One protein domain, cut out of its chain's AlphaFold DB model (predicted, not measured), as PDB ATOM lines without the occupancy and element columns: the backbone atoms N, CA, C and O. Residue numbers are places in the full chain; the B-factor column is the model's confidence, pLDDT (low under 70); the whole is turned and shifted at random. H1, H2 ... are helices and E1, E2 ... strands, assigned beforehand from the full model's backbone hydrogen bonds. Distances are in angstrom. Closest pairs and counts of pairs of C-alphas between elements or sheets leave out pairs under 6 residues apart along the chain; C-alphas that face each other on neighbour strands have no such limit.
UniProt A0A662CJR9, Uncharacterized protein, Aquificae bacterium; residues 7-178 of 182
ATOM      1  N   LYS A   7      72.468 -12.524 251.037       85.44
ATOM      2  CA  LYS A   7      73.750 -13.072 250.558       85.44
ATOM      3  C   LYS A   7      73.700 -13.723 249.166       85.44
ATOM      4  O   LYS A   7      74.741 -14.082 248.637       85.44
ATOM      5  N   TRP A   8      72.509 -13.947 248.609       88.12
ATOM      6  CA  TRP A   8      72.320 -14.528 247.272       88.12
ATOM      7  C   TRP A   8      71.980 -13.479 246.222       88.12
ATOM      8  O   TRP A   8      71.687 -13.835 245.086       88.12
ATOM      9  N   ARG A   9      71.967 -12.194 246.593       87.38
ATOM     10  CA  ARG A   9      71.698 -11.120 245.649       87.38
ATOM     11  C   ARG A   9      72.958 -10.899 244.796       87.38
ATOM     12  O   ARG A   9      73.962 -10.463 245.353       87.38
ATOM     13  N   PRO A  10      72.928 -11.197 243.484       87.06
ATOM     14  CA  PRO A  10      74.135 -11.169 242.652       87.06
ATOM     15  C   PRO A  10      74.632  -9.743 242.372       87.06
ATOM     16  O   PRO A  10      75.815  -9.542 242.131       87.06
ATOM     17  N   PHE A  11      73.740  -8.750 242.445       88.25
ATOM     18  CA  PHE A  11      74.040  -7.343 242.186       88.25
ATOM     19  C   PHE A  11      73.385  -6.445 243.239       88.25
ATOM     20  O   PHE A  11      72.301  -6.747 243.746       88.25
ATOM     21  N   ASN A  12      74.026  -5.318 243.559       86.88
ATOM     22  CA  ASN A  12      73.428  -4.299 244.428       86.88
ATOM     23  C   ASN A  12      72.377  -3.468 243.689       86.88
ATOM     24  O   ASN A  12      71.286  -3.268 244.221       86.88
ATOM     25  N   THR A  13      72.689  -3.079 242.453       89.06
ATOM     26  CA  THR A  13      71.831  -2.274 241.582       89.06
ATOM     27  C   THR A  13      71.954  -2.795 240.158       89.06
ATOM     28  O   THR A  13      73.038  -3.189 239.734       89.06
ATOM     29  N   VAL A  14      70.839  -2.801 239.434       90.88
ATOM     30  CA  VAL A  14      70.783  -3.045 237.992       90.88
ATOM     31  C   VAL A  14      69.926  -1.928 237.414       90.88
ATOM     32  O   VAL A  14      68.860  -1.644 237.963       90.88
ATOM     33  N   ALA A  15      70.411  -1.291 236.355       93.31
ATOM     34  CA  ALA A  15      69.718  -0.231 235.639       93.31
ATOM     35  C   ALA A  15      69.571  -0.636 234.170       93.31
ATOM     36  O   ALA A  15      70.427  -1.345 233.641       93.31
ATOM     37  N   PHE A  16      68.493  -0.195 233.531       93.62
ATOM     38  CA  PHE A  16      68.184  -0.505 232.140       93.62
ATOM     39  C   PHE A  16      68.039   0.804 231.371       93.62
ATOM     40  O   PHE A  16      67.262   1.665 231.780       93.62
ATOM     41  N   GLY A  17      68.812   0.949 230.295       94.62
ATOM     42  CA  GLY A  17      68.641   2.045 229.346       94.62
ATOM     43  C   GLY A  17      67.328   1.906 228.586       94.62
ATOM     44  O   GLY A  17      66.845   0.790 228.376       94.62
ATOM     45  N   ARG A  18      66.766   3.043 228.175       96.31
ATOM     46  CA  ARG A  18      65.613   3.073 227.271       96.31
ATOM     47  C   ARG A  18      66.006   2.515 225.886       96.31
ATOM     48  O   ARG A  18      67.187   2.554 225.532       96.31
ATOM     49  N   PRO A  19      65.057   1.958 225.113       95.19
ATOM     50  CA  PRO A  19      65.278   1.599 223.711       95.19
ATOM     51  C   PRO A  19      65.548   2.824 222.822       95.19
ATOM     52  O   PRO A  19      65.213   3.942 223.192       95.19
ATOM     53  N   ILE A  20      66.044   2.599 221.596       96.12
ATOM     54  CA  ILE A  20      66.410   3.658 220.624       96.12
ATOM     55  C   ILE A  20      65.296   4.700 220.415       96.12
ATOM     56  O   ILE A  20      65.588   5.888 220.322       96.12
ATOM     57  N   PHE A  21      64.032   4.272 220.336       95.94
ATOM     58  CA  PHE A  21      62.885   5.171 220.135       95.94
ATOM     59  C   PHE A  21      62.195   5.601 221.434       95.94
ATOM     60  O   PHE A  21      61.081   6.115 221.397       95.94
ATOM     61  N   GLY A  22      62.858   5.403 222.569       94.50
ATOM     62  CA  GLY A  22      62.346   5.753 223.884       94.50
ATOM     63  C   GLY A  22      61.532   4.643 224.533       94.50
ATOM     64  O   GLY A  22      61.342   3.552 223.989       94.50
ATOM     65  N   ASP A  23      61.076   4.946 225.743       91.62
ATOM     66  CA  ASP A  23      60.216   4.094 226.558       91.62
ATOM     67  C   ASP A  23      58.987   4.894 226.997       91.62
ATOM     68  O   ASP A  23      59.048   6.119 227.130       91.62
ATOM     69  N   VAL A  24      57.870   4.211 227.223       87.44
ATOM     70  CA  VAL A  24      56.641   4.860 227.686       87.44
ATOM     71  C   VAL A  24      56.772   5.223 229.166       87.44
ATOM     72  O   VAL A  24      56.995   4.366 230.018       87.44
ATOM     73  N   GLY A  25      56.619   6.503 229.500       88.50
ATOM     74  CA  GLY A  25      56.742   6.960 230.882       88.50
ATOM     75  C   GLY A  25      56.656   8.473 231.045       88.50
ATOM     76  O   GLY A  25      56.448   9.209 230.087       88.50
ATOM     77  N   ASP A  26      56.809   8.926 232.287       89.44
ATOM     78  CA  ASP A  26      56.724  10.331 232.710       89.44
ATOM     79  C   ASP A  26      58.093  10.968 233.005       89.44
ATOM     80  O   ASP A  26      58.181  12.160 233.296       89.44
ATOM     81  N   ARG A  27      59.173  10.181 232.947       93.50
ATOM     82  CA  ARG A  27      60.524  10.638 233.296       93.50
ATOM     83  C   ARG A  27      61.268  11.284 232.131       93.50
ATOM     84  O   ARG A  27      61.931  12.299 232.323       93.50
ATOM     85  N   TYR A  28      61.187  10.665 230.959       95.31
ATOM     86  CA  TYR A  28      61.796  11.136 229.722       95.31
ATOM     87  C   TYR A  28      60.705  11.207 228.665       95.31
ATOM     88  O   TYR A  28      59.826  10.346 228.628       95.31
ATOM     89  N   ASP A  29      60.740  12.249 227.841       95.62
ATOM     90  CA  ASP A  29      59.728  12.449 226.813       95.62
ATOM     91  C   ASP A  29      59.918  11.433 225.680       95.62
ATOM     92  O   ASP A  29      60.857  11.520 224.884       95.62
ATOM     93  N   TYR A  30      58.996  10.473 225.610       95.38
ATOM     94  CA  TYR A  30      58.940   9.455 224.566       95.38
ATOM     95  C   TYR A  30      58.922  10.058 223.152       95.38
ATOM     96  O   TYR A  30      59.553   9.522 222.241       95.38
ATOM     97  N   HIS A  31      58.230  11.182 222.944       95.38
ATOM     98  CA  HIS A  31      58.122  11.791 221.622       95.38
ATOM     99  C   HIS A  31      59.435  12.432 221.174       95.38
ATOM    100  O   HIS A  31      59.749  12.388 219.981       95.38
ATOM    101  N   GLU A  32      60.217  12.987 222.102       96.44
ATOM    102  CA  GLU A  32      61.549  13.516 221.794       96.44
ATOM    103  C   GLU A  32      62.555  12.389 221.520       96.44
ATOM    104  O   GLU A  32      63.305  12.488 220.547       96.44
ATOM    105  N   ASP A  33      62.521  11.287 222.279       97.25
ATOM    106  CA  ASP A  33      63.344  10.100 221.990       97.25
ATOM    107  C   ASP A  33      62.997   9.507 220.608       97.25
ATOM    108  O   ASP A  33      63.891   9.283 219.786       97.25
ATOM    109  N   LEU A  34      61.705   9.333 220.296       97.56
ATOM    110  CA  LEU A  34      61.253   8.874 218.979       97.56
ATOM    111  C   LEU A  34      61.757   9.805 217.872       97.56
ATOM    112  O   LEU A  34      62.374   9.345 216.911       97.56
ATOM    113  N   LYS A  35      61.517  11.116 218.004       98.00
ATOM    114  CA  LYS A  35      61.932  12.132 217.025       98.00
ATOM    115  C   LYS A  35      63.441  12.128 216.808       98.00
ATOM    116  O   LYS A  35      63.882  12.256 215.667       98.00
ATOM    117  N   ARG A  36      64.229  11.967 217.869       97.88
ATOM    118  CA  ARG A  36      65.684  11.876 217.773       97.88
ATOM    119  C   ARG A  36      66.122  10.592 217.073       97.88
ATOM    120  O   ARG A  36      66.928  10.660 216.148       97.88
ATOM    121  N   GLY A  37      65.540   9.451 217.440       97.62
ATOM    122  CA  GLY A  37      65.845   8.159 216.831       97.62
ATOM    123  C   GLY A  37      65.512   8.095 215.340       97.62
ATOM    124  O   GLY A  37      66.343   7.648 214.554       97.62
ATOM    125  N   VAL A  38      64.347   8.592 214.906       97.88
ATOM    126  CA  VAL A  38      64.064   8.702 213.461       97.88
ATOM    127  C   VAL A  38      64.848   9.829 212.786       97.88
ATOM    128  O   VAL A  38      65.161   9.729 211.600       97.88
ATOM    129  N   GLY A  39      65.200  10.887 213.520       98.00
ATOM    130  CA  GLY A  39      66.075  11.959 213.047       98.00
ATOM    131  C   GLY A  39      67.439  11.428 212.608       98.00
ATOM    132  O   GLY A  39      67.879  11.746 211.503       98.00
ATOM    133  N   ALA A  40      68.025  10.526 213.399       97.88
ATOM    134  CA  ALA A  40      69.294   9.858 213.109       97.88
ATOM    135  C   ALA A  40      69.279   9.022 211.811       97.88
ATOM    136  O   ALA A  40      70.328   8.692 211.266       97.88
ATOM    137  N   LEU A  41      68.105   8.718 211.243       97.94
ATOM    138  CA  LEU A  41      67.971   8.000 209.966       97.94
ATOM    139  C   LEU A  41      68.159   8.898 208.730       97.94
ATOM    140  O   LEU A  41      67.938   8.467 207.596       97.94
ATOM    141  N   LYS A  42      68.588  10.153 208.916       97.94
ATOM    142  CA  LYS A  42      68.781  11.131 207.836       97.94
ATOM    143  C   LYS A  42      69.635  10.601 206.682       97.94
ATOM    144  O   LYS A  42      69.307  10.852 205.527       97.94
ATOM    145  N   ALA A  43      70.709   9.861 206.960       97.50
ATOM    146  CA  ALA A  43      71.597   9.340 205.917       97.50
ATOM    147  C   ALA A  43      70.872   8.414 204.917       97.50
ATOM    148  O   ALA A  43      71.125   8.482 203.710       97.50
ATOM    149  N   ASP A  44      69.927   7.607 205.403       98.06
ATOM    150  CA  ASP A  44      69.109   6.713 204.579       98.06
ATOM    151  C   ASP A  44      68.100   7.499 203.736       98.06
ATOM    152  O   ASP A  44      67.892   7.209 202.555       98.06
ATOM    153  N   VAL A  45      67.522   8.550 204.319       98.44
ATOM    154  CA  VAL A  45      66.652   9.498 203.614       98.44
ATOM    155  C   VAL A  45      67.421  10.196 202.490       98.44
ATOM    156  O   VAL A  45      66.942  10.246 201.357       98.44
ATOM    157  N   GLU A  46      68.638  10.679 202.756       98.38
ATOM    158  CA  GLU A  46      69.494  11.289 201.731       98.38
ATOM    159  C   GLU A  46      69.837  10.299 200.608       98.38
ATOM    160  O   GLU A  46      69.894  10.679 199.437       98.38
ATOM    161  N   LEU A  47      70.059   9.023 200.937       98.38
ATOM    162  CA  LEU A  47      70.289   7.974 199.944       98.38
ATOM    163  C   LEU A  47      69.070   7.791 199.028       98.38
ATOM    164  O   LEU A  47      69.222   7.814 197.802       98.38
ATOM    165  N   ALA A  48      67.876   7.652 199.608       98.56
ATOM    166  CA  ALA A  48      66.631   7.516 198.856       98.56
ATOM    167  C   ALA A  48      66.363   8.750 197.979       98.56
ATOM    168  O   ALA A  48      66.072   8.609 196.787       98.56
ATOM    169  N   ARG A  49      66.579   9.957 198.523       98.38
ATOM    170  CA  ARG A  49      66.479  11.229 197.792       98.38
ATOM    171  C   ARG A  49      67.388  11.252 196.569       98.38
ATOM    172  O   ARG A  49      66.911  11.483 195.461       98.38
ATOM    173  N   ARG A  50      68.686  10.966 196.741       98.50
ATOM    174  CA  ARG A  50      69.662  10.959 195.632       98.50
ATOM    175  C   ARG A  50      69.295   9.964 194.533       98.50
ATOM    176  O   ARG A  50      69.587  10.210 193.366       98.50
ATOM    177  N   LYS A  51      68.663   8.846 194.892       98.19
ATOM    178  CA  LYS A  51      68.243   7.807 193.941       98.19
ATOM    179  C   LYS A  51      66.853   8.045 193.340       98.19
ATOM    180  O   LYS A  51      66.463   7.307 192.428       98.19
ATOM    181  N   GLY A  52      66.117   9.062 193.802       98.19
ATOM    182  CA  GLY A  52      64.728   9.302 193.403       98.19
ATOM    183  C   GLY A  52      63.818   8.124 193.761       98.19
ATOM    184  O   GLY A  52      62.961   7.728 192.967       98.19
ATOM    185  N   ALA A  53      64.068   7.506 194.914       98.62
ATOM    186  CA  ALA A  53      63.395   6.308 195.394       98.62
ATOM    187  C   ALA A  53      62.516   6.617 196.611       98.62
ATOM    188  O   ALA A  53      62.761   7.576 197.343       98.62
ATOM    189  N   VAL A  54      61.506   5.779 196.839       98.69
ATOM    190  CA  VAL A  54      60.841   5.706 198.145       98.69
ATOM    191  C   VAL A  54      61.702   4.880 199.103       98.69
ATOM    192  O   VAL A  54      62.468   4.015 198.666       98.69
ATOM    193  N   LEU A  55      61.586   5.144 200.401       98.81
ATOM    194  CA  LEU A  55      62.301   4.409 201.441       98.81
ATOM    195  C   LEU A  55      61.348   3.419 202.109       98.81
ATOM    196  O   LEU A  55      60.268   3.803 202.546       98.81
ATOM    197  N   VAL A  56      61.736   2.152 202.192       98.81
ATOM    198  CA  VAL A  56      60.980   1.107 202.885       98.81
ATOM    199  C   VAL A  56      61.860   0.534 203.985       98.81
ATOM    200  O   VAL A  56      62.954   0.037 203.721       98.81
ATOM    201  N   TYR A  57      61.368   0.597 205.214       98.62
ATOM    202  CA  TYR A  57      61.993  -0.017 206.371       98.62
ATOM    203  C   TYR A  57      61.294  -1.323 206.744       98.62
ATOM    204  O   TYR A  57      60.069  -1.365 206.866       98.62
ATOM    205  N   MET A  58      62.097  -2.357 206.982       98.00
ATOM    206  CA  MET A  58      61.675  -3.636 207.541       98.00
ATOM    207  C   MET A  58      62.119  -3.729 209.003       98.00
ATOM    208  O   MET A  58      63.292  -3.963 209.301       98.00
ATOM    209  N   GLY A  59      61.186  -3.526 209.924       96.75
ATOM    210  CA  GLY A  59      61.360  -3.830 211.337       96.75
ATOM    211  C   GLY A  59      61.205  -5.320 211.628       96.75
ATOM    212  O   GLY A  59      60.671  -6.075 210.819       96.75
ATOM    213  N   HIS A  60      61.628  -5.738 212.817       94.69
ATOM    214  CA  HIS A  60      61.361  -7.099 213.282       94.69
ATOM    215  C   HIS A  60      59.871  -7.261 213.610       94.69
ATOM    216  O   HIS A  60      59.188  -8.123 213.072       94.69
ATOM    217  N   GLY A  61      59.359  -6.358 214.451       92.25
ATOM    218  CA  GLY A  61      58.040  -6.485 215.061       92.25
ATOM    219  C   GLY A  61      57.943  -7.688 216.001       92.25
ATOM    220  O   GLY A  61      58.963  -8.169 216.493       92.25
ATOM    221  N   ASN A  62      56.721  -8.085 216.340       90.50
ATOM    222  CA  ASN A  62      56.431  -9.254 217.166       90.50
ATOM    223  C   ASN A  62      54.941  -9.635 217.050       90.50
ATOM    224  O   ASN A  62      54.111  -8.798 216.686       90.50
ATOM    225  N   GLU A  63      54.599 -10.868 217.421       84.94
ATOM    226  CA  GLU A  63      53.237 -11.407 217.272       84.94
ATOM    227  C   GLU A  63      52.235 -10.967 218.358       84.94
ATOM    228  O   GLU A  63      51.029 -10.956 218.111       84.94
ATOM    229  N   PHE A  64      52.697 -10.628 219.569       84.56
ATOM    230  CA  PHE A  64      51.828 -10.573 220.760       84.56
ATOM    231  C   PHE A  64      51.596  -9.164 221.323       84.56
ATOM    232  O   PHE A  64      50.540  -8.879 221.886       84.56
ATOM    233  N   TRP A  65      52.584  -8.288 221.207       85.56
ATOM    234  CA  TRP A  65      52.611  -6.938 221.757       85.56
ATOM    235  C   TRP A  65      52.435  -5.895 220.663       85.56
ATOM    236  O   TRP A  65      52.767  -6.116 219.499       85.56
ATOM    237  N   SER A  66      51.966  -4.713 221.067       85.62
ATOM    238  CA  SER A  66      51.791  -3.587 220.154       85.62
ATOM    239  C   SER A  66      53.066  -3.297 219.363       85.62
ATOM    240  O   SER A  66      54.144  -3.089 219.917       85.62
ATOM    241  N   THR A  67      52.902  -3.229 218.050       90.94
ATOM    242  CA  THR A  67      53.898  -2.787 217.072       90.94
ATOM    243  C   THR A  67      53.630  -1.337 216.627       90.94
ATOM    244  O   THR A  67      54.212  -0.851 215.661       90.94
ATOM    245  N   GLY A  68      52.793  -0.595 217.370       92.25
ATOM    246  CA  GLY A  68      52.387   0.781 217.043       92.25
ATOM    247  C   GLY A  68      53.549   1.762 216.844       92.25
ATOM    248  O   GLY A  68      53.448   2.664 216.011       92.25
ATOM    249  N   ILE A  69      54.686   1.517 217.504       94.56
ATOM    250  CA  ILE A  69      55.925   2.284 217.330       94.56
ATOM    251  C   ILE A  69      56.363   2.383 215.861       94.56
ATOM    252  O   ILE A  69      56.836   3.432 215.438       94.56
ATOM    253  N   TYR A  70      56.164   1.338 215.049       97.31
ATOM    254  CA  TYR A  70      56.555   1.344 213.635       97.31
ATOM    255  C   TYR A  70      55.677   2.291 212.806       97.31
ATOM    256  O   TYR A  70      56.181   3.026 211.953       97.31
ATOM    257  N   ALA A  71      54.373   2.339 213.094       96.44
ATOM    258  CA  ALA A  71      53.448   3.263 212.442       96.44
ATOM    259  C   ALA A  71      53.699   4.720 212.879       96.44
ATOM    260  O   ALA A  71      53.663   5.639 212.053       96.44
ATOM    261  N   GLU A  72      54.006   4.936 214.161       97.00
ATOM    262  CA  GLU A  72      54.401   6.244 214.694       97.00
ATOM    263  C   GLU A  72      55.725   6.726 214.088       97.00
ATOM    264  O   GLU A  72      55.800   7.860 213.606       97.00
ATOM    265  N   ALA A  73      56.735   5.853 214.010       97.88
ATOM    266  CA  ALA A  73      58.013   6.135 213.366       97.88
ATOM    267  C   ALA A  73      57.832   6.490 211.885       97.88
ATOM    268  O   ALA A  73      58.394   7.483 211.423       97.88
ATOM    269  N   GLN A  74      56.984   5.760 211.147       98.50
ATOM    270  CA  GLN A  74      56.640   6.104 209.764       98.50
ATOM    271  C   GLN A  74      56.057   7.518 209.663       98.50
ATOM    272  O   GLN A  74      56.469   8.308 208.809       98.50
ATOM    273  N   LYS A  75      55.086   7.849 210.522       98.31
ATOM    274  CA  LYS A  75      54.446   9.169 210.526       98.31
ATOM    275  C   LYS A  75      55.451  10.273 210.858       98.31
ATOM    276  O   LYS A  75      55.446  11.312 210.195       98.31
ATOM    277  N   MET A  76      56.324  10.047 211.838       98.38
ATOM    278  CA  MET A  76      57.368  10.997 212.216       98.38
ATOM    279  C   MET A  76      58.382  11.189 211.080       98.38
ATOM    280  O   MET A  76      58.662  12.327 210.715       98.38
ATOM    281  N   LEU A  77      58.848  10.113 210.434       98.31
ATOM    282  CA  LEU A  77      59.740  10.183 209.268       98.31
ATOM    283  C   LEU A  77      59.130  11.003 208.130       98.31
ATOM    284  O   LEU A  77      59.787  11.891 207.599       98.31
ATOM    285  N   ARG A  78      57.854  10.769 207.799       98.00
ATOM    286  CA  ARG A  78      57.134  11.550 206.778       98.00
ATOM    287  C   ARG A  78      56.933  13.018 207.174       98.00
ATOM    288  O   ARG A  78      56.765  13.858 206.299       98.00
ATOM    289  N   THR A  79      56.926  13.325 208.472       98.19
ATOM    290  CA  THR A  79      56.809  14.699 208.982       98.19
ATOM    291  C   THR A  79      58.149  15.428 208.920       98.19
ATOM    292  O   THR A  79      58.202  16.572 208.479       98.19
ATOM    293  N   LEU A  80      59.235  14.766 209.335       97.94
ATOM    294  CA  LEU A  80      60.588  15.328 209.333       97.94
ATOM    295  C   LEU A  80      61.178  15.427 207.918       97.94
ATOM    296  O   LEU A  80      61.918  16.365 207.627       97.94
ATOM    297  N   TYR A  81      60.831  14.484 207.041       97.94
ATOM    298  CA  TYR A  81      61.383  14.347 205.693       97.94
ATOM    299  C   TYR A  81      60.269  14.213 204.638       97.94
ATOM    300  O   TYR A  81      60.137  13.172 203.996       97.94
ATOM    301  N   PRO A  82      59.431  15.248 204.445       97.31
ATOM    302  CA  PRO A  82      58.216  15.156 203.625       97.31
ATOM    303  C   PRO A  82      58.471  14.959 202.122       97.31
ATOM    304  O   PRO A  82      57.556  14.609 201.373       97.31
ATOM    305  N   ASP A  83      59.694  15.208 201.662       96.81
ATOM    306  CA  ASP A  83      60.100  15.071 200.267       96.81
ATOM    307  C   ASP A  83      60.548  13.644 199.900       96.81
ATOM    308  O   ASP A  83      60.560  13.298 198.717       96.81
ATOM    309  N   VAL A  84      60.833  12.792 200.891       98.12
ATOM    310  CA  VAL A  84      61.115  11.362 200.706       98.12
ATOM    311  C   VAL A  84      59.968  10.550 201.289       98.12
ATOM    312  O   VAL A  84      59.696  10.566 202.486       98.12
ATOM    313  N   GLN A  85      59.270   9.813 200.431       98.06
ATOM    314  CA  GLN A  85      58.151   9.003 200.884       98.06
ATOM    315  C   GLN A  85      58.663   7.734 201.565       98.06
ATOM    316  O   GLN A  85      59.271   6.881 200.918       98.06
ATOM    317  N   THR A  86      58.389   7.619 202.862       98.62
ATOM    318  CA  THR A  86      58.862   6.500 203.681       98.62
ATOM    319  C   THR A  86      57.725   5.566 204.075       98.62
ATOM    320  O   THR A  86      56.631   6.021 204.417       98.62
ATOM    321  N   PHE A  87      57.975   4.264 204.048       98.75
ATOM    322  CA  PHE A  87      57.076   3.212 204.505       98.75
ATOM    323  C   PHE A  87      57.802   2.353 205.539       98.75
ATOM    324  O   PHE A  87      59.008   2.145 205.428       98.75
ATOM    325  N   VAL A  88      57.085   1.874 206.548       98.62
ATOM    326  CA  VAL A  88      57.628   1.002 207.590       98.62
ATOM    327  C   VAL A  88      56.669  -0.164 207.765       98.62
ATOM    328  O   VAL A  88      55.475   0.049 207.966       98.62
ATOM    329  N   GLY A  89      57.195  -1.379 207.708       98.00
ATOM    330  CA  GLY A  89      56.473  -2.569 208.135       98.00
ATOM    331  C   GLY A  89      57.375  -3.491 208.939       98.00
ATOM    332  O   GLY A  89      58.532  -3.167 209.209       98.00
ATOM    333  N   THR A  90      56.841  -4.637 209.318       96.88
ATOM    334  CA  THR A  90      57.468  -5.605 210.209       96.88
ATOM    335  C   THR A  90      57.394  -7.007 209.631       96.88
ATOM    336  O   THR A  90      56.413  -7.343 208.968       96.88
ATOM    337  N   VAL A  91      58.404  -7.831 209.916       93.38
ATOM    338  CA  VAL A  91      58.357  -9.274 209.622       93.38
ATOM    339  C   VAL A  91      57.211  -9.929 210.398       93.38
ATOM    340  O   VAL A  91      56.420 -10.669 209.822       93.38
ATOM    341  N   GLU A  92      57.070  -9.583 211.679       91.50
ATOM    342  CA  GLU A  92      56.040 -10.112 212.573       91.50
ATOM    343  C   GLU A  92      55.165  -8.978 213.124       91.50
ATOM    344  O   GLU A  92      55.663  -8.023 213.718       91.50
ATOM    345  N   GLY A  93      53.844  -9.072 212.976       91.50
ATOM    346  CA  GLY A  93      52.913  -8.064 213.493       91.50
ATOM    347  C   GLY A  93      52.503  -7.016 212.452       91.50
ATOM    348  O   GLY A  93      52.210  -7.362 211.310       91.50
ATOM    349  N   TYR A  94      52.397  -5.748 212.863       93.00
ATOM    350  CA  TYR A  94      51.774  -4.679 212.077       93.00
ATOM    351  C   TYR A  94      52.636  -3.397 212.020       93.00
ATOM    352  O   TYR A  94      53.145  -2.958 213.051       93.00
ATOM    353  N   PRO A  95      52.729  -2.699 210.871       96.44
ATOM    354  CA  PRO A  95      52.193  -3.068 209.556       96.44
ATOM    355  C   PRO A  95      52.916  -4.269 208.936       96.44
ATOM    356  O   PRO A  95      54.134  -4.355 209.019       96.44
ATOM    357  N   SER A  96      52.187  -5.176 208.291       96.38
ATOM    358  CA  SER A  96      52.769  -6.337 207.603       96.38
ATOM    359  C   SER A  96      53.382  -5.962 206.244       96.38
ATOM    360  O   SER A  96      53.190  -4.853 205.738       96.38
ATOM    361  N   LEU A  97      54.095  -6.898 205.607       97.44
ATOM    362  CA  LEU A  97      54.574  -6.717 204.230       97.44
ATOM    363  C   LEU A  97      53.420  -6.445 203.250       97.44
ATOM    364  O   LEU A  97      53.540  -5.563 202.402       97.44
ATOM    365  N   ASP A  98      52.289  -7.138 203.395       97.69
ATOM    366  CA  ASP A  98      51.115  -6.922 202.544       97.69
ATOM    367  C   ASP A  98      50.556  -5.501 202.711       97.69
ATOM    368  O   ASP A  98      50.259  -4.828 201.718       97.69
ATOM    369  N   ASP A  99      50.510  -4.988 203.946       98.12
ATOM    370  CA  ASP A  99      50.110  -3.601 204.218       98.12
ATOM    371  C   ASP A  99      51.051  -2.599 203.528       98.12
ATOM    372  O   ASP A  99      50.599  -1.612 202.936       98.12
ATOM    373  N   VAL A 100      52.365  -2.859 203.573       98.50
ATOM    374  CA  VAL A 100      53.381  -2.032 202.903       98.50
ATOM    375  C   VAL A 100      53.204  -2.071 201.384       98.50
ATOM    376  O   VAL A 100      53.235  -1.018 200.746       98.50
ATOM    377  N   VAL A 101      52.980  -3.248 200.794       98.50
ATOM    378  CA  VAL A 101      52.760  -3.416 199.348       98.50
ATOM    379  C   VAL A 101      51.520  -2.650 198.889       98.50
ATOM    380  O   VAL A 101      51.582  -1.915 197.899       98.50
ATOM    381  N   GLU A 102      50.402  -2.769 199.602       98.44
ATOM    382  CA  GLU A 102      49.166  -2.067 199.248       98.44
ATOM    383  C   GLU A 102      49.295  -0.548 199.423       98.44
ATOM    384  O   GLU A 102      48.846   0.225 198.568       98.44
ATOM    385  N   ALA A 103      49.980  -0.092 200.476       98.31
ATOM    386  CA  ALA A 103      50.288   1.325 200.656       98.31
ATOM    387  C   ALA A 103      51.194   1.859 199.533       98.31
ATOM    388  O   ALA A 103      50.942   2.941 198.998       98.31
ATOM    389  N   LEU A 104      52.209   1.094 199.121       98.44
ATOM    390  CA  LEU A 104      53.084   1.444 198.004       98.44
ATOM    391  C   LEU A 104      52.310   1.527 196.683       98.44
ATOM    392  O   LEU A 104      52.457   2.504 195.953       98.44
ATOM    393  N   LYS A 105      51.447   0.557 196.363       98.19
ATOM    394  CA  LYS A 105      50.634   0.600 195.133       98.19
ATOM    395  C   LYS A 105      49.728   1.829 195.077       98.19
ATOM    396  O   LYS A 105      49.558   2.408 194.006       98.19
ATOM    397  N   ARG A 106      49.156   2.215 196.219       97.94
ATOM    398  CA  ARG A 106      48.223   3.342 196.330       97.94
ATOM    399  C   ARG A 106      48.922   4.700 196.307       97.94
ATOM    400  O   ARG A 106      48.396   5.640 195.722       97.94
ATOM    401  N   GLU A 107      50.059   4.822 196.988       97.38
ATOM    402  CA  GLU A 107      50.625   6.127 197.341       97.38
ATOM    403  C   GLU A 107      52.005   6.394 196.732       97.38
ATOM    404  O   GLU A 107      52.408   7.560 196.701       97.38
ATOM    405  N   ALA A 108      52.752   5.369 196.299       97.25
ATOM    406  CA  ALA A 108      54.158   5.531 195.934       97.25
ATOM    407  C   ALA A 108      54.341   6.478 194.744       97.25
ATOM    408  O   ALA A 108      53.839   6.250 193.643       97.25
ATOM    409  N   ARG A 109      55.151   7.516 194.954       96.62
ATOM    410  CA  ARG A 109      55.515   8.492 193.914       96.62
ATOM    411  C   ARG A 109      56.655   8.021 193.007       96.62
ATOM    412  O   ARG A 109      56.967   8.685 192.024       96.62
ATOM    413  N   SER A 110      57.287   6.894 193.331       97.88
ATOM    414  CA  SER A 110      58.365   6.285 192.550       97.88
ATOM    415  C   SER A 110      58.239   4.766 192.563       97.88
ATOM    416  O   SER A 110      57.780   4.179 193.542       97.88
ATOM    417  N   LYS A 111      58.672   4.123 191.474       98.06
ATOM    418  CA  LYS A 111      58.804   2.660 191.395       98.06
ATOM    419  C   LYS A 111      60.118   2.149 191.979       98.06
ATOM    420  O   LYS A 111      60.243   0.948 192.185       98.06
ATOM    421  N   LYS A 112      61.085   3.032 192.241       98.75
ATOM    422  CA  LYS A 112      62.353   2.669 192.877       98.75
ATOM    423  C   LYS A 112      62.173   2.628 194.387       98.75
ATOM    424  O   LYS A 112      61.660   3.589 194.958       98.75
ATOM    425  N   VAL A 113      62.625   1.550 195.009       98.81
ATOM    426  CA  VAL A 113      62.548   1.310 196.449       98.81
ATOM    427  C   VAL A 113      63.956   1.098 196.986       98.81
ATOM    428  O   VAL A 113      64.673   0.221 196.510       98.81
ATOM    429  N   ILE A 114      64.327   1.870 198.004       98.75
ATOM    430  CA  ILE A 114      65.432   1.516 198.897       98.75
ATOM    431  C   ILE A 114      64.841   0.729 200.053       98.75
ATOM    432  O   ILE A 114      63.994   1.252 200.774       98.75
ATOM    433  N   LEU A 115      65.270  -0.522 200.208       98.69
ATOM    434  CA  LEU A 115      64.791  -1.420 201.254       98.69
ATOM    435  C   LEU A 115      65.869  -1.574 202.329       98.69
ATOM    436  O   LEU A 115      66.978  -2.023 202.033       98.69
ATOM    437  N   LYS A 116      65.559  -1.194 203.570       98.00
ATOM    438  CA  LYS A 116      66.507  -1.222 204.692       98.00
ATOM    439  C   LYS A 116      65.948  -1.924 205.922       98.00
ATOM    440  O   LYS A 116      64.751  -1.822 206.181       98.00
ATOM    441  N   PRO A 117      66.803  -2.558 206.738       97.38
ATOM    442  CA  PRO A 117      66.377  -3.054 208.032       97.38
ATOM    443  C   PRO A 117      66.202  -1.880 209.007       97.38
ATOM    444  O   PRO A 117      67.013  -0.957 209.046       97.38
ATOM    445  N   LEU A 118      65.166  -1.944 209.837       97.00
ATOM    446  CA  LEU A 118      64.986  -1.098 211.019       97.00
ATOM    447  C   LEU A 118      65.301  -1.924 212.273       97.00
ATOM    448  O   LEU A 118      64.467  -2.113 213.155       97.00
ATOM    449  N   MET A 119      66.505  -2.499 212.289       94.31
ATOM    450  CA  MET A 119      67.015  -3.411 213.317       94.31
ATOM    451  C   MET A 119      68.485  -3.094 213.589       94.31
ATOM    452  O   MET A 119      69.192  -2.648 212.688       94.31
ATOM    453  N   VAL A 120      68.962  -3.335 214.815       92.62
ATOM    454  CA  VAL A 120      70.342  -2.997 215.221       92.62
ATOM    455  C   VAL A 120      71.382  -3.693 214.344       92.62
ATOM    456  O   VAL A 120      72.344  -3.058 213.926       92.62
ATOM    457  N   VAL A 121      71.166  -4.966 214.020       90.50
ATOM    458  CA  VAL A 121      72.059  -5.752 213.165       90.50
ATOM    459  C   VAL A 121      71.305  -6.169 211.909       90.50
ATOM    460  O   VAL A 121      70.157  -6.611 211.990       90.50
ATOM    461  N   ALA A 122      71.965  -6.095 210.754       86.62
ATOM    462  CA  ALA A 122      71.502  -6.739 209.529       86.62
ATOM    463  C   ALA A 122      71.779  -8.257 209.590       86.62
ATOM    464  O   ALA A 122      72.606  -8.781 208.856       86.62
ATOM    465  N   GLY A 123      71.133  -8.957 210.528       80.38
ATOM    466  CA  GLY A 123      71.327 -10.392 210.768       80.38
ATOM    467  C   GLY A 123      70.545 -11.281 209.798       80.38
ATOM    468  O   GLY A 123      70.268 -10.885 208.663       80.38
ATOM    469  N   ASP A 124      70.151 -12.469 210.260       80.00
ATOM    470  CA  ASP A 124      69.441 -13.469 209.449       80.00
ATOM    471  C   ASP A 124      68.169 -12.917 208.798       80.00
ATOM    472  O   ASP A 124      67.971 -13.132 207.605       80.00
ATOM    473  N   HIS A 125      67.359 -12.132 209.517       78.44
ATOM    474  CA  HIS A 125      66.162 -11.513 208.935       78.44
ATOM    475  C   HIS A 125      66.497 -10.583 207.760       78.44
ATOM    476  O   HIS A 125      65.827 -10.599 206.732       78.44
ATOM    477  N   ALA A 126      67.569  -9.791 207.856       79.88
ATOM    478  CA  ALA A 126      67.974  -8.921 206.752       79.88
ATOM    479  C   ALA A 126      68.491  -9.732 205.548       79.88
ATOM    480  O   ALA A 126      68.212  -9.391 204.400       79.88
ATOM    481  N   HIS A 127      69.215 -10.824 205.792       80.94
ATOM    482  CA  HIS A 127      69.794 -11.639 204.724       80.94
ATOM    483  C   HIS A 127      68.784 -12.576 204.053       80.94
ATOM    484  O   HIS A 127      68.855 -12.764 202.842       80.94
ATOM    485  N   ASN A 128      67.844 -13.137 204.813       81.62
ATOM    486  CA  ASN A 128      66.900 -14.145 204.335       81.62
ATOM    487  C   ASN A 128      65.524 -13.535 204.046       81.62
ATOM    488  O   ASN A 128      65.059 -13.592 202.908       81.62
ATOM    489  N   ASP A 129      64.902 -12.897 205.036       86.69
ATOM    490  CA  ASP A 129      63.531 -12.394 204.891       86.69
ATOM    491  C   ASP A 129      63.480 -11.102 204.083       86.69
ATOM    492  O   ASP A 129      62.551 -10.893 203.312       86.69
ATOM    493  N   MET A 130      64.491 -10.238 204.193       91.19
ATOM    494  CA  MET A 130      64.497  -8.981 203.448       91.19
ATOM    495  C   MET A 130      65.032  -9.154 202.023       91.19
ATOM    496  O   MET A 130      64.388  -8.737 201.061       91.19
ATOM    497  N   ALA A 131      66.228  -9.737 201.890       90.31
ATOM    498  CA  ALA A 131      66.988  -9.783 200.637       90.31
ATOM    499  C   ALA A 131      67.314 -11.206 200.153       90.31
ATOM    500  O   ALA A 131      68.095 -11.365 199.211       90.31
ATOM    501  N   GLY A 132      66.727 -12.233 200.773       89.19
ATOM    502  CA  GLY A 132      67.028 -13.622 200.453       89.19
ATOM    503  C   GLY A 132      66.471 -14.072 199.101       89.19
ATOM    504  O   GLY A 132      65.596 -13.423 198.517       89.19
ATOM    505  N   PRO A 133      66.946 -15.225 198.592       88.62
ATOM    506  CA  PRO A 133      66.545 -15.747 197.287       88.62
ATOM    507  C   PRO A 133      65.125 -16.336 197.274       88.62
ATOM    508  O   PRO A 133      64.597 -16.614 196.200       88.62
ATOM    509  N   GLY A 134      64.510 -16.559 198.440       90.19
ATOM    510  CA  GLY A 134      63.169 -17.132 198.554       90.19
ATOM    511  C   GLY A 134      62.093 -16.184 198.030       90.19
ATOM    512  O   GLY A 134      62.169 -14.981 198.249       90.19
ATOM    513  N   LYS A 135      61.069 -16.716 197.356       91.88
ATOM    514  CA  LYS A 135      59.966 -15.929 196.766       91.88
ATOM    515  C   LYS A 135      59.221 -15.040 197.777       91.88
ATOM    516  O   LYS A 135      58.656 -14.030 197.381       91.88
ATOM    517  N   ASP A 136      59.241 -15.439 199.047       91.75
ATOM    518  CA  ASP A 136      58.548 -14.764 200.142       91.75
ATOM    519  C   ASP A 136      59.429 -13.680 200.797       91.75
ATOM    520  O   ASP A 136      58.995 -13.020 201.737       91.75
ATOM    521  N   SER A 137      60.658 -13.463 200.302       96.19
ATOM    522  CA  SER A 137      61.481 -12.345 200.763       96.19
ATOM    523  C   SER A 137      60.869 -11.009 200.344       96.19
ATOM    524  O   SER A 137      60.298 -10.879 199.257       96.19
ATOM    525  N   TRP A 138      61.023  -9.981 201.178       98.06
ATOM    526  CA  TRP A 138      60.474  -8.646 200.936       98.06
ATOM    527  C   TRP A 138      60.894  -8.097 199.580       98.06
ATOM    528  O   TRP A 138      60.063  -7.561 198.849       98.06
ATOM    529  N   LYS A 139      62.171  -8.267 199.216       97.94
ATOM    530  CA  LYS A 139      62.680  -7.891 197.898       97.94
ATOM    531  C   LYS A 139      61.852  -8.538 196.786       97.94
ATOM    532  O   LYS A 139      61.344  -7.822 195.928       97.94
ATOM    533  N   ASN A 140      61.692  -9.859 196.813       97.69
ATOM    534  CA  ASN A 140      61.024 -10.588 195.738       97.69
ATOM    535  C   ASN A 140      59.520 -10.287 195.680       97.69
ATOM    536  O   ASN A 140      58.970 -10.140 194.589       97.69
ATOM    537  N   VAL A 141      58.860 -10.121 196.827       98.31
ATOM    538  CA  VAL A 141      57.444  -9.726 196.895       98.31
ATOM    539  C   VAL A 141      57.231  -8.322 196.318       98.31
ATOM    540  O   VAL A 141      56.322  -8.105 195.513       98.31
ATOM    541  N   LEU A 142      58.089  -7.363 196.672       98.44
ATOM    542  CA  LEU A 142      58.032  -5.998 196.144       98.44
ATOM    543  C   LEU A 142      58.360  -5.949 194.640       98.44
ATOM    544  O   LEU A 142      57.690  -5.235 193.889       98.44
ATOM    545  N   GLU A 143      59.338  -6.730 194.174       98.31
ATOM    546  CA  GLU A 143      59.650  -6.871 192.745       98.31
ATOM    547  C   GLU A 143      58.476  -7.482 191.968       98.31
ATOM    548  O   GLU A 143      58.092  -6.957 190.919       98.31
ATOM    549  N   ALA A 144      57.824  -8.514 192.513       98.00
ATOM    550  CA  ALA A 144      56.618  -9.108 191.934       98.00
ATOM    551  C   ALA A 144      55.437  -8.118 191.881       98.00
ATOM    552  O   ALA A 144      54.610  -8.183 190.970       98.00
ATOM    553  N   ALA A 145      55.381  -7.154 192.806       97.88
ATOM    554  CA  ALA A 145      54.423  -6.047 192.788       97.88
ATOM    555  C   ALA A 145      54.798  -4.907 191.808       97.88
ATOM    556  O   ALA A 145      54.073  -3.910 191.709       97.88
ATOM    557  N   GLY A 146      55.898  -5.043 191.059       98.06
ATOM    558  CA  GLY A 146      56.317  -4.116 190.007       98.06
ATOM    559  C   GLY A 146      57.216  -2.969 190.476       98.06
ATOM    560  O   GLY A 146      57.265  -1.931 189.808       98.06
ATOM    561  N   PHE A 147      57.893  -3.119 191.617       98.62
ATOM    562  CA  PHE A 147      58.894  -2.166 192.106       98.62
ATOM    563  C   PHE A 147      60.321  -2.595 191.731       98.62
ATOM    564  O   PHE A 147      60.616  -3.772 191.570       98.62
ATOM    565  N   GLN A 148      61.222  -1.624 191.592       98.50
ATOM    566  CA  GLN A 148      62.661  -1.846 191.438       98.50
ATOM    567  C   GLN A 148      63.303  -1.719 192.816       98.50
ATOM    568  O   GLN A 148      63.376  -0.608 193.347       98.50
ATOM    569  N   VAL A 149      63.722  -2.837 193.403       98.50
ATOM    570  CA  VAL A 149      64.129  -2.884 194.811       98.50
ATOM    571  C   VAL A 149      65.643  -2.977 194.939       98.50
ATOM    572  O   VAL A 149      66.277  -3.890 194.418       98.50
ATOM    573  N   GLU A 150      66.224  -2.041 195.681       98.25
ATOM    574  CA  GLU A 150      67.629  -2.062 196.074       98.25
ATOM    575  C   GLU A 150      67.716  -2.277 197.594       98.25
ATOM    576  O   GLU A 150      67.485  -1.336 198.364       98.25
ATOM    577  N   PRO A 151      68.001  -3.513 198.053       97.56
ATOM    578  CA  PRO A 151      68.228  -3.776 199.466       97.56
ATOM    579  C   PRO A 151      69.585  -3.220 199.911       97.56
ATOM    580  O   PRO A 151      70.603  -3.441 199.256       97.56
ATOM    581  N   VAL A 152      69.611  -2.537 201.055       96.81
ATOM    582  CA  VAL A 152      70.838  -2.046 201.698       96.81
ATOM    583  C   VAL A 152      70.952  -2.685 203.080       96.81
ATOM    584  O   VAL A 152      70.240  -2.316 204.015       96.81
ATOM    585  N   LEU A 153      71.856  -3.661 203.195       93.94
ATOM    586  CA  LEU A 153      72.045  -4.522 204.368       93.94
ATOM    587  C   LEU A 153      72.934  -3.880 205.442       93.94
ATOM    588  O   LEU A 153      73.905  -4.487 205.876       93.94
ATOM    589  N   HIS A 154      72.596  -2.662 205.866       93.62
ATOM    590  CA  HIS A 154      73.256  -1.999 206.997       93.62
ATOM    591  C   HIS A 154      72.277  -1.844 208.155       93.62
ATOM    592  O   HIS A 154      71.202  -1.258 207.976       93.62
ATOM    593  N   GLY A 155      72.649  -2.368 209.320       93.62
ATOM    594  CA  GLY A 155      71.867  -2.267 210.549       93.62
ATOM    595  C   GLY A 155      71.953  -0.881 211.187       93.62
ATOM    596  O   GLY A 155      72.832  -0.079 210.879       93.62
ATOM    597  N   LEU A 156      71.052  -0.597 212.126       95.81
ATOM    598  CA  LEU A 156      71.052   0.668 212.868       95.81
ATOM    599  C   LEU A 156      72.295   0.840 213.749       95.81
ATOM    600  O   LEU A 156      72.688   1.966 214.018       95.81
ATOM    601  N   GLY A 157      72.925  -0.256 214.181       93.75
ATOM    602  CA  GLY A 157      74.151  -0.220 214.982       93.75
ATOM    603  C   GLY A 157      75.382   0.278 214.219       93.75
ATOM    604  O   GLY A 157      76.385   0.591 214.848       93.75
ATOM    605  N   GLU A 158      75.308   0.374 212.890       94.12
ATOM    606  CA  GLU A 158      76.362   0.951 212.044       94.12
ATOM    607  C   GLU A 158      76.233   2.481 211.910       94.12
ATOM    608  O   GLU A 158      77.029   3.114 211.221       94.12
ATOM    609  N   ASN A 159      75.216   3.081 212.537       96.19
ATOM    610  CA  ASN A 159      74.985   4.518 212.542       96.19
ATOM    611  C   ASN A 159      75.454   5.129 213.869       96.19
ATOM    612  O   ASN A 159      74.842   4.894 214.914       96.19
ATOM    613  N   ASP A 160      76.501   5.952 213.812       96.81
ATOM    614  CA  ASP A 160      77.090   6.605 214.987       96.81
ATOM    615  C   ASP A 160      76.072   7.456 215.769       96.81
ATOM    616  O   ASP A 160      76.107   7.464 216.999       96.81
ATOM    617  N   GLU A 161      75.111   8.101 215.095       97.19
ATOM    618  CA  GLU A 161      74.058   8.881 215.767       97.19
ATOM    619  C   GLU A 161      73.105   7.976 216.570       97.19
ATOM    620  O   GLU A 161      72.655   8.342 217.656       97.19
ATOM    621  N   ILE A 162      72.822   6.762 216.081       97.69
ATOM    622  CA  ILE A 162      72.038   5.766 216.830       97.69
ATOM    623  C   ILE A 162      72.853   5.220 218.005       97.69
ATOM    624  O   ILE A 162      72.317   5.060 219.103       97.69
ATOM    625  N   ALA A 163      74.141   4.940 217.798       96.38
ATOM    626  CA  ALA A 163      75.022   4.478 218.864       96.38
ATOM    627  C   ALA A 163      75.119   5.511 219.999       96.38
ATOM    628  O   ALA A 163      75.049   5.143 221.173       96.38
ATOM    629  N   GLU A 164      75.203   6.802 219.664       97.44
ATOM    630  CA  GLU A 164      75.205   7.893 220.640       97.44
ATOM    631  C   GLU A 164      73.904   7.943 221.455       97.44
ATOM    632  O   GLU A 164      73.965   8.025 222.683       97.44
ATOM    633  N   ILE A 165      72.738   7.786 220.812       97.81
ATOM    634  CA  ILE A 165      71.441   7.695 221.508       97.81
ATOM    635  C   ILE A 165      71.451   6.560 222.539       97.81
ATOM    636  O   ILE A 165      71.097   6.775 223.698       97.81
ATOM    637  N   VAL A 166      71.911   5.365 222.155       96.75
ATOM    638  CA  VAL A 166      71.977   4.212 223.070       96.75
ATOM    639  C   VAL A 166      72.922   4.490 224.244       96.75
ATOM    640  O   VAL A 166      72.593   4.188 225.393       96.75
ATOM    641  N   VAL A 167      74.087   5.093 223.985       96.44
ATOM    642  CA  VAL A 167      75.041   5.479 225.039       96.44
ATOM    643  C   VAL A 167      74.416   6.481 226.008       96.44
ATOM    644  O   VAL A 167      74.604   6.365 227.221       96.44
ATOM    645  N   GLU A 168      73.663   7.454 225.509       96.38
ATOM    646  CA  GLU A 168      72.973   8.427 226.351       96.38
ATOM    647  C   GLU A 168      71.858   7.800 227.184       96.38
ATOM    648  O   GLU A 168      71.799   8.041 228.388       96.38
ATOM    649  N   HIS A 169      71.051   6.912 226.607       97.19
ATOM    650  CA  HIS A 169      70.027   6.177 227.352       97.19
ATOM    651  C   HIS A 169      70.625   5.311 228.471       97.19
ATOM    652  O   HIS A 169      70.038   5.191 229.549       97.19
ATOM    653  N   VAL A 170      71.817   4.743 228.263       95.94
ATOM    654  CA  VAL A 170      72.570   4.032 229.313       95.94
ATOM    655  C   VAL A 170      73.073   4.995 230.395       95.94
ATOM    656  O   VAL A 170      72.970   4.681 231.585       95.94
ATOM    657  N   LYS A 171      73.591   6.171 230.018       95.94
ATOM    658  CA  LYS A 171      74.032   7.206 230.973       95.94
ATOM    659  C   LYS A 171      72.871   7.725 231.822       95.94
ATOM    660  O   LYS A 171      73.035   7.864 233.033       95.94
ATOM    661  N   ASP A 172      71.709   7.943 231.217       95.81
ATOM    662  CA  ASP A 172      70.473   8.324 231.902       95.81
ATOM    663  C   ASP A 172      70.061   7.272 232.933       95.81
ATOM    664  O   ASP A 172      69.857   7.589 234.105       95.81
ATOM    665  N   ALA A 173      70.022   5.997 232.535       95.75
ATOM    666  CA  ALA A 173      69.675   4.904 233.438       95.75
ATOM    667  C   ALA A 173      70.653   4.779 234.614       95.75
ATOM    668  O   ALA A 173      70.246   4.529 235.751       95.75
ATOM    669  N   ALA A 174      71.948   4.969 234.361       95.69
ATOM    670  CA  ALA A 174      72.954   4.972 235.410       95.69
ATOM    671  C   ALA A 174      72.775   6.157 236.368       95.69
ATOM    672  O   ALA A 174      72.757   5.951 237.582       95.69
ATOM    673  N   LYS A 175      72.571   7.370 235.843       94.94
ATOM    674  CA  LYS A 175      72.299   8.578 236.633       94.94
ATOM    675  C   LYS A 175      71.069   8.394 237.521       94.94
ATOM    676  O   LYS A 175      71.149   8.643 238.723       94.94
ATOM    677  N   ASP A 176      69.974   7.893 236.959       94.00
ATOM    678  CA  ASP A 176      68.729   7.608 237.683       94.00
ATOM    679  C   ASP A 176      68.914   6.575 238.801       94.00
ATOM    680  O   ASP A 176      68.242   6.627 239.832       94.00
ATOM    681  N   ALA A 177      69.836   5.633 238.605       94.56
ATOM    682  CA  ALA A 177      70.184   4.606 239.576       94.56
ATOM    683  C   ALA A 177      71.292   5.032 240.562       94.56
ATOM    684  O   ALA A 177      71.701   4.223 241.401       94.56
ATOM    685  N   GLY A 178      71.797   6.269 240.469       94.56
ATOM    686  CA  GLY A 178      72.906   6.769 241.289       94.56
ATOM    687  C   GLY A 178      74.251   6.090 240.998       94.56
ATOM    688  O   GLY A 178      75.115   6.026 241.871       94.56
TER     689      GLY A 178
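AT A GLANCE: This is residues 7 to 178 of the 182 residues of an uncharacterized protein of Aquificae bacterium (UniProt A0A662CJR9). A strongly twisted sheet of four parallel strands is the core, sandwiched between H2 and H3 on one face and H4, H5 and H6 on the other. Off this body, toward one end, reach the long helix H7, with H1 near it, and the opening stretch of the printed part, whose residues 7 to 12 stick out. The 172 printed residues hold seven named helices and four named strands, in the order H1 H2 E1 H3 E2 H4 E3 H5 H6 E4 H7; the class is mixed, helices and strands, and the sheet's order is E2 E1 E3 E4. The whole is compact by its radius of gyration of the C-alphas, 17.4 A, yet elongated in outline, spanning 62 by 34 by 26 A.

IN THESE COORDINATES: Find C-alpha 54 at (60.841, 5.706, 198.145); from there E1, residues 54 to 61, runs 21.0 A. Beside it look for E2, residues 86 to 92, 19.1 A, and E3, residues 112 to 117, 16.7 A; E4 is residues 148 to 151. Then find H2 at residues 42 to 51, H3 at 68 to 80, 18.4 A long, H4 at 97 to 107, H5 at 124 to 130 and H6 at 138 to 144. H1, residues 30 to 39, begins at C-alpha 30 (58.940, 9.455, 224.566). H7, residues 160 to 176, runs 24.2 A to C-alpha 176 at (68.729, 7.608, 237.683).

HOW THE PARTS SIT: Start at E1 and E3, parallel at 27 degrees, with N 56 and O 114 2.8 A apart, within hydrogen-bond range. So are N 57 and O 87, 2.8 A, between E1 and E2, and N 113 and O 148, 2.8 A, between E3 and E4. The helices on both faces give three layers. E1, H3, E2 and E3, H5 H6, E4 are strand-helix-strand units, parallel neighbour strands with helices between; E2, H4, E3 is a split one, with E1 between its strands; each crossover is right-handed. H3 is over E2 at a height of 7.5 A, its closest C-alphas to E2 being Gln 74 and Val 88, 5.6 A. On the opposite face H4 is over E2 and E1 at 9.5 A. H1, not on the sheet, touches H3 at a steep tilt of 59 degrees, closest C-alphas Val 38 and Leu 77, 6.2 A. H7 is close to H1 but not clearly touching, closest C-alphas Gly 37 and Ile 162, 6.6 A. Every O i to N i+4 pair is within hydrogen-bond range in H1, H2, H3, H4, H6 and H7, and 2 of 3 in H5.

THE WHOLE: The two C-alphas farthest apart, those of Lys 7 and Gly 146, are 63.6 A apart. The printed part has no cut, and no link between named elements is long. Residues 7 to 29 hold no named element. The mean pLDDT of the printed part is 94.9, and no printed residue is under 70.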